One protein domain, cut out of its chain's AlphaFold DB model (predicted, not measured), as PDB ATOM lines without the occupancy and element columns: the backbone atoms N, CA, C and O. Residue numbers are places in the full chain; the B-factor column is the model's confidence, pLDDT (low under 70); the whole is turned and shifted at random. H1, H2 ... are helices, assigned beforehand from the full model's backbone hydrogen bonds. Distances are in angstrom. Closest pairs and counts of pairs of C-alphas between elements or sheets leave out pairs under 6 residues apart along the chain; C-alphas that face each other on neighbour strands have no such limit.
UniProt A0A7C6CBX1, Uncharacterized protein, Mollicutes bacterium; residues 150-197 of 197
ATOM      1  N   ALA A 150     -68.888  37.237 -25.478       91.81
ATOM      2  CA  ALA A 150     -68.392  35.915 -25.854       91.81
ATOM      3  C   ALA A 150     -68.277  35.756 -27.377       91.81
ATOM      4  O   ALA A 150     -67.273  35.240 -27.864       91.81
ATOM      5  N   LEU A 151     -69.247  36.274 -28.140       93.00
ATOM      6  CA  LEU A 151     -69.181  36.310 -29.606       93.00
ATOM      7  C   LEU A 151     -67.975  37.116 -30.112       93.00
ATOM      8  O   LEU A 151     -67.265  36.667 -31.012       93.00
ATOM      9  N   GLU A 152     -67.709  38.281 -29.521       91.62
ATOM     10  CA  GLU A 152     -66.552  39.116 -29.866       91.62
ATOM     11  C   GLU A 152     -65.217  38.431 -29.541       91.62
ATOM     12  O   GLU A 152     -64.292  38.473 -30.356       91.62
ATOM     13  N   ILE A 153     -65.114  37.774 -28.380       88.25
ATOM     14  CA  ILE A 153     -63.931  36.988 -28.001       88.25
ATOM     15  C   ILE A 153     -63.714  35.850 -29.001       88.25
ATOM     16  O   ILE A 153     -62.614  35.717 -29.533       88.25
ATOM     17  N   ASN A 154     -64.760  35.082 -29.319       89.31
ATOM     18  CA  ASN A 154     -64.681  33.977 -30.276       89.31
ATOM     19  C   ASN A 154     -64.230  34.447 -31.661       89.31
ATOM     20  O   ASN A 154     -63.388  33.802 -32.287       89.31
ATOM     21  N   LYS A 155     -64.734  35.596 -32.125       90.75
ATOM     22  CA  LYS A 155     -64.293  36.203 -33.386       90.75
ATOM     23  C   LYS A 155     -62.794  36.518 -33.361       90.75
ATOM     24  O   LYS A 155     -62.084  36.125 -34.284       90.75
ATOM     25  N   LYS A 156     -62.304  37.168 -32.300       86.31
ATOM     26  CA  LYS A 156     -60.875  37.495 -32.151       86.31
ATOM     27  C   LYS A 156     -59.998  36.247 -32.076       86.31
ATOM     28  O   LYS A 156     -58.955  36.203 -32.713       86.31
ATOM     29  N   LEU A 157     -60.420  35.219 -31.337       86.56
ATOM     30  CA  LEU A 157     -59.696  33.944 -31.259       86.56
ATOM     31  C   LEU A 157     -59.589  33.270 -32.631       86.56
ATOM     32  O   LEU A 157     -58.522  32.777 -32.989       86.56
ATOM     33  N   LEU A 158     -60.659  33.299 -33.428       88.50
ATOM     34  CA  LEU A 158     -60.638  32.766 -34.790       88.50
ATOM     35  C   LEU A 158     -59.687  33.556 -35.704       88.50
ATOM     36  O   LEU A 158     -58.974  32.960 -36.510       88.50
ATOM     37  N   GLU A 159     -59.672  34.884 -35.588       82.56
ATOM     38  CA  GLU A 159     -58.730  35.745 -36.312       82.56
ATOM     39  C   GLU A 159     -57.279  35.427 -35.925       82.56
ATOM     40  O   GLU A 159     -56.446  35.235 -36.810       82.56
ATOM     41  N   TYR A 160     -56.986  35.272 -34.629       80.19
ATOM     42  CA  TYR A 160     -55.653  34.891 -34.158       80.19
ATOM     43  C   TYR A 160     -55.226  33.504 -34.637       80.19
ATOM     44  O   TYR A 160     -54.105  33.366 -35.118       80.19
ATOM     45  N   ASN A 161     -56.106  32.502 -34.584       79.31
ATOM     46  CA  ASN A 161     -55.792  31.164 -35.091       79.31
ATOM     47  C   ASN A 161     -55.455  31.192 -36.585       79.31
ATOM     48  O   ASN A 161     -54.473  30.590 -37.000       79.31
ATOM     49  N   LYS A 162     -56.203  31.955 -37.394       80.56
ATOM     50  CA  LYS A 162     -55.887  32.124 -38.823       80.56
ATOM     51  C   LYS A 162     -54.538  32.803 -39.043       80.56
ATOM     52  O   LYS A 162     -53.809  32.424 -39.956       80.56
ATOM     53  N   LEU A 163     -54.214  33.819 -38.242       74.69
ATOM     54  CA  LEU A 163     -52.917  34.491 -38.315       74.69
ATOM     55  C   LEU A 163     -51.777  33.534 -37.957       74.69
ATOM     56  O   LEU A 163     -50.796  33.487 -38.694       74.69
ATOM     57  N   LEU A 164     -51.930  32.747 -36.888       78.62
ATOM     58  CA  LEU A 164     -50.961  31.729 -36.476       78.62
ATOM     59  C   LEU A 164     -50.780  30.662 -37.557       78.62
ATOM     60  O   LEU A 164     -49.651  30.413 -37.968       78.62
ATOM     61  N   ASP A 165     -51.869  30.105 -38.086       79.06
ATOM     62  CA  ASP A 165     -51.818  29.112 -39.162       79.06
ATOM     63  C   ASP A 165     -51.095  29.650 -40.399       79.06
ATOM     64  O   ASP A 165     -50.242  28.972 -40.972       79.06
ATOM     65  N   ASN A 166     -51.416  30.876 -40.819       76.94
ATOM     66  CA  ASN A 166     -50.769  31.507 -41.967       76.94
ATOM     67  C   ASN A 166     -49.283  31.768 -41.706       76.94
ATOM     68  O   ASN A 166     -48.462  31.576 -42.602       76.94
ATOM     69  N   HIS A 167     -48.934  32.192 -40.492       76.19
ATOM     70  CA  HIS A 167     -47.555  32.466 -40.109       76.19
ATOM     71  C   HIS A 167     -46.719  31.184 -40.059       76.19
ATOM     72  O   HIS A 167     -45.655  31.138 -40.673       76.19
ATOM     73  N   ILE A 168     -47.236  30.123 -39.432       75.56
ATOM     74  CA  ILE A 168     -46.597  28.804 -39.388       75.56
ATOM     75  C   ILE A 168     -46.435  28.252 -40.807       75.56
ATOM     76  O   ILE A 168     -45.341  27.837 -41.176       75.56
ATOM     77  N   LYS A 169     -47.478  28.309 -41.648       81.19
ATOM     78  CA  LYS A 169     -47.392  27.877 -43.056       81.19
ATOM     79  C   LYS A 169     -46.327  28.644 -43.836       81.19
ATOM     80  O   LYS A 169     -45.598  28.030 -44.610       81.19
ATOM     81  N   ARG A 170     -46.221  29.962 -43.633       79.81
ATOM     82  CA  ARG A 170     -45.186  30.789 -44.268       79.81
ATOM     83  C   ARG A 170     -43.789  30.394 -43.795       79.81
ATOM     84  O   ARG A 170     -42.926  30.162 -44.625       79.81
ATOM     85  N   MET A 171     -43.587  30.266 -42.486       78.94
ATOM     86  CA  MET A 171     -42.297  29.874 -41.912       78.94
ATOM     87  C   MET A 171     -41.852  28.485 -42.386       78.94
ATOM     88  O   MET A 171     -40.683  28.298 -42.710       78.94
ATOM     89  N   LEU A 172     -42.787  27.536 -42.505       78.00
ATOM     90  CA  LEU A 172     -42.523  26.224 -43.100       78.00
ATOM     91  C   LEU A 172     -42.145  26.335 -44.587       78.00
ATOM     92  O   LEU A 172     -41.194  25.691 -45.016       78.00
ATOM     93  N   ALA A 173     -42.847  27.162 -45.369       81.88
ATOM     94  CA  ALA A 173     -42.544  27.375 -46.790       81.88
ATOM     95  C   ALA A 173     -41.189  28.074 -47.021       81.88
ATOM     96  O   ALA A 173     -40.530  27.832 -48.028       81.88
ATOM     97  N   GLU A 174     -40.768  28.921 -46.083       86.44
ATOM     98  CA  GLU A 174     -39.494  29.647 -46.102       86.44
ATOM     99  C   GLU A 174     -38.326  28.832 -45.503       86.44
ATOM    100  O   GLU A 174     -37.210  29.341 -45.424       86.44
ATOM    101  N   ASN A 175     -38.549  27.567 -45.100       85.06
ATOM    102  CA  ASN A 175     -37.576  26.725 -44.383       85.06
ATOM    103  C   ASN A 175     -36.970  27.418 -43.146       85.06
ATOM    104  O   ASN A 175     -35.797  27.216 -42.819       85.06
ATOM    105  N   VAL A 176     -37.760  28.244 -42.453       80.31
ATOM    106  CA  VAL A 176     -37.316  28.909 -41.225       80.31
ATOM    107  C   VAL A 176     -37.018  27.834 -40.174       80.31
ATOM    108  O   VAL A 176     -37.893  27.010 -39.885       80.31
ATOM    109  N   PRO A 177     -35.811  27.811 -39.580       81.25
ATOM    110  CA  PRO A 177     -35.479  26.857 -38.531       81.25
ATOM    111  C   PRO A 177     -36.440  26.977 -37.346       81.25
ATOM    112  O   PRO A 177     -36.744  28.081 -36.895       81.25
ATOM    113  N   PHE A 178     -36.873  25.840 -36.798       74.75
ATOM    114  CA  PHE A 178     -37.825  25.794 -35.681       74.75
ATOM    115  C   PHE A 178     -37.378  26.637 -34.474       74.75
ATOM    116  O   PHE A 178     -38.198  27.313 -33.858       74.75
ATOM    117  N   SER A 179     -36.072  26.677 -34.194       78.94
ATOM    118  CA  SER A 179     -35.492  27.495 -33.124       78.94
ATOM    119  C   SER A 179     -35.783  28.991 -33.288       78.94
ATOM    120  O   SER A 179     -36.073  29.664 -32.307       78.94
ATOM    121  N   SER A 180     -35.773  29.511 -34.519       78.69
ATOM    122  CA  SER A 180     -36.091  30.917 -34.800       78.69
ATOM    123  C   SER A 180     -37.586  31.210 -34.641       78.69
ATOM    124  O   SER A 180     -37.958  32.282 -34.171       78.69
ATOM    125  N   ILE A 181     -38.450  30.245 -34.977       72.25
ATOM    126  CA  ILE A 181     -39.905  30.348 -34.769       72.25
ATOM    127  C   ILE A 181     -40.230  30.406 -33.272       72.25
ATOM    128  O   ILE A 181     -41.050  31.217 -32.831       72.25
ATOM    129  N   GLU A 182     -39.584  29.547 -32.484       75.06
ATOM    130  CA  GLU A 182     -39.764  29.473 -31.035       75.06
ATOM    131  C   GLU A 182     -39.311  30.769 -30.342       75.06
ATOM    132  O   GLU A 182     -40.026  31.298 -29.488       75.06
ATOM    133  N   GLU A 183     -38.174  31.330 -30.757       78.75
ATOM    134  CA  GLU A 183     -37.614  32.568 -30.202       78.75
ATOM    135  C   GLU A 183     -38.497  33.795 -30.505       78.75
ATOM    136  O   GLU A 183     -38.807  34.584 -29.604       78.75
ATOM    137  N   GLU A 184     -39.002  33.908 -31.739       75.56
ATOM    138  CA  GLU A 184     -39.952  34.950 -32.153       75.56
ATOM    139  C   GLU A 184     -41.276  34.835 -31.372       75.56
ATOM    140  O   GLU A 184     -41.772  35.815 -30.806       75.56
ATOM    141  N   THR A 185     -41.820  33.617 -31.261       72.56
ATOM    142  CA  THR A 185     -43.062  33.344 -30.520       72.56
ATOM    143  C   THR A 185     -42.908  33.713 -29.044       72.56
ATOM    144  O   THR A 185     -43.770  34.386 -28.473       72.56
ATOM    145  N   ARG A 186     -41.782  33.339 -28.425       71.69
ATOM    146  CA  ARG A 186     -41.477  33.666 -27.027       71.69
ATOM    147  C   ARG A 186     -41.332  35.174 -26.814       71.69
ATOM    148  O   ARG A 186     -41.875  35.696 -25.843       71.69
ATOM    149  N   SER A 187     -40.685  35.886 -27.737       72.69
ATOM    150  CA  SER A 187     -40.560  37.353 -27.708       72.69
ATOM    151  C   SER A 187     -41.924  38.056 -27.728       72.69
ATOM    152  O   SER A 187     -42.176  38.974 -26.938       72.69
ATOM    153  N   VAL A 188     -42.845  37.593 -28.579       70.69
ATOM    154  CA  VAL A 188     -44.219  38.117 -28.639       70.69
ATOM    155  C   VAL A 188     -44.991  37.790 -27.357       70.69
ATOM    156  O   VAL A 188     -45.629  38.679 -26.788       70.69
ATOM    157  N   LEU A 189     -44.901  36.556 -26.852       68.25
ATOM    158  CA  LEU A 189     -45.572  36.155 -25.610       68.25
ATOM    159  C   LEU A 189     -45.084  36.971 -24.405       68.25
ATOM    160  O   LEU A 189     -45.912  37.462 -23.644       68.25
ATOM    161  N   VAL A 190     -43.778  37.216 -24.275       72.44
ATOM    162  CA  VAL A 190     -43.194  38.048 -23.203       72.44
ATOM    163  C   VAL A 190     -43.671  39.505 -23.261       72.44
ATOM    164  O   VAL A 190     -43.817  40.147 -22.215       72.44
ATOM    165  N   LYS A 191     -43.931  40.045 -24.462       70.25
ATOM    166  CA  LYS A 191     -44.504  41.394 -24.627       70.25
ATOM    167  C   LYS A 191     -45.942  41.484 -24.115       70.25
ATOM    168  O   LYS A 191     -46.330  42.539 -23.614       70.25
ATOM    169  N   HIS A 192     -46.716  40.407 -24.233       60.06
ATOM    170  CA  HIS A 192     -48.137  40.388 -23.880       60.06
ATOM    171  C   HIS A 192     -48.435  39.789 -22.498       60.06
ATOM    172  O   HIS A 192     -49.451  40.139 -21.899       60.06
ATOM    173  N   ASP A 193     -47.553  38.948 -21.957       50.22
ATOM    174  CA  ASP A 193     -47.688  38.335 -20.639       50.22
ATOM    175  C   ASP A 193     -46.308  38.120 -19.991       50.22
ATOM    176  O   ASP A 193     -45.467  37.344 -20.450       50.22
ATOM    177  N   LYS A 194     -46.080  38.813 -18.866       58.31
ATOM    178  CA  LYS A 194     -44.798  38.808 -18.144       58.31
ATOM    179  C   LYS A 194     -44.437  37.448 -17.540       58.31
ATOM    180  O   LYS A 194     -43.286  37.283 -17.150       58.31
ATOM    181  N   ARG A 195     -45.379  36.501 -17.445       56.91
ATOM    182  CA  ARG A 195     -45.134  35.147 -16.912       56.91
ATOM    183  C   ARG A 195     -44.267  34.279 -17.827       56.91
ATOM    184  O   ARG A 195     -43.778  33.256 -17.372       56.91
ATOM    185  N   TYR A 196     -44.080  34.678 -19.087       49.16
ATOM    186  CA  TYR A 196     -43.225  33.979 -20.054       49.16
ATOM    187  C   TYR A 196     -41.773  34.488 -20.090       49.16
ATOM    188  O   TYR A 196     -41.001  34.026 -20.933       49.16
ATOM    189  N   ARG A 197     -41.418  35.451 -19.222       56.06
ATOM    190  CA  ARG A 197     -40.028  35.880 -18.992       56.06
ATOM    191  C   ARG A 197     -39.230  34.752 -18.357       56.06
ATOM    192  O   ARG A 197     -38.094  34.533 -18.823       56.06
TER     193      ARG A 197
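Overview. This is residues 150 to 197 of the 197 residues of an uncharacterized protein of Mollicutes bacterium (UniProt A0A7C6CBX1). A long helix, H1, and a shorter one, H2, make a flat, unequal V: they come close near the tight link at the closed end, and from there H2 folds back, running opposite ways to H1 at a shallow tilt of 28 degrees, and the two spread apart. Residues 150 to 166 of H1 stick out as a free arm, and a short unnamed tail, residues 193 to 197, follows the open end of H2. The printed part has 48 residues with two named helices, H1 then H2, and no named strand; its class is all helix. It is loose, with a radius of gyration of the C-alphas of 12.9 A, and spans 36 by 28 by 9 A.

Along the chain. Find C-alpha 150 at (-68.392, 35.915, -25.854); from there H1, residues 150 to 173, runs 34.3 A to C-alpha 173 at (-42.544, 27.375, -46.790). Past four link residues, H2, residues 178 to 192, runs 21.4 A and ends at C-alpha 192, at (-48.137, 40.388, -23.880).

Arrangement. Look near the link: H1 and H2 are close but not clearly touching, with 1 pair of C-alphas within 8 A. Their closest C-alphas, those of Met 171 and Ile 181, are 7.5 A apart. The helices run opposite ways at a shallow tilt of 28 degrees, and their centres are 15.7 A apart. In H1 and H2 every O i to N i+4 pair is within hydrogen-bond range.

Size, cuts and confidence. The two C-alphas farthest apart, those of Ala 150 and Asn 175, are 37.1 A apart. The printed part has no cut, and it ends at residue 197, the chain's last residue. Residues 190 to 195, of which 190 to 192 belong to H2, also stand free. Read the B-factor column for the model's confidence: the mean pLDDT of the printed part is 76.8, and residue 189 and residues 192 to 197 are under 70.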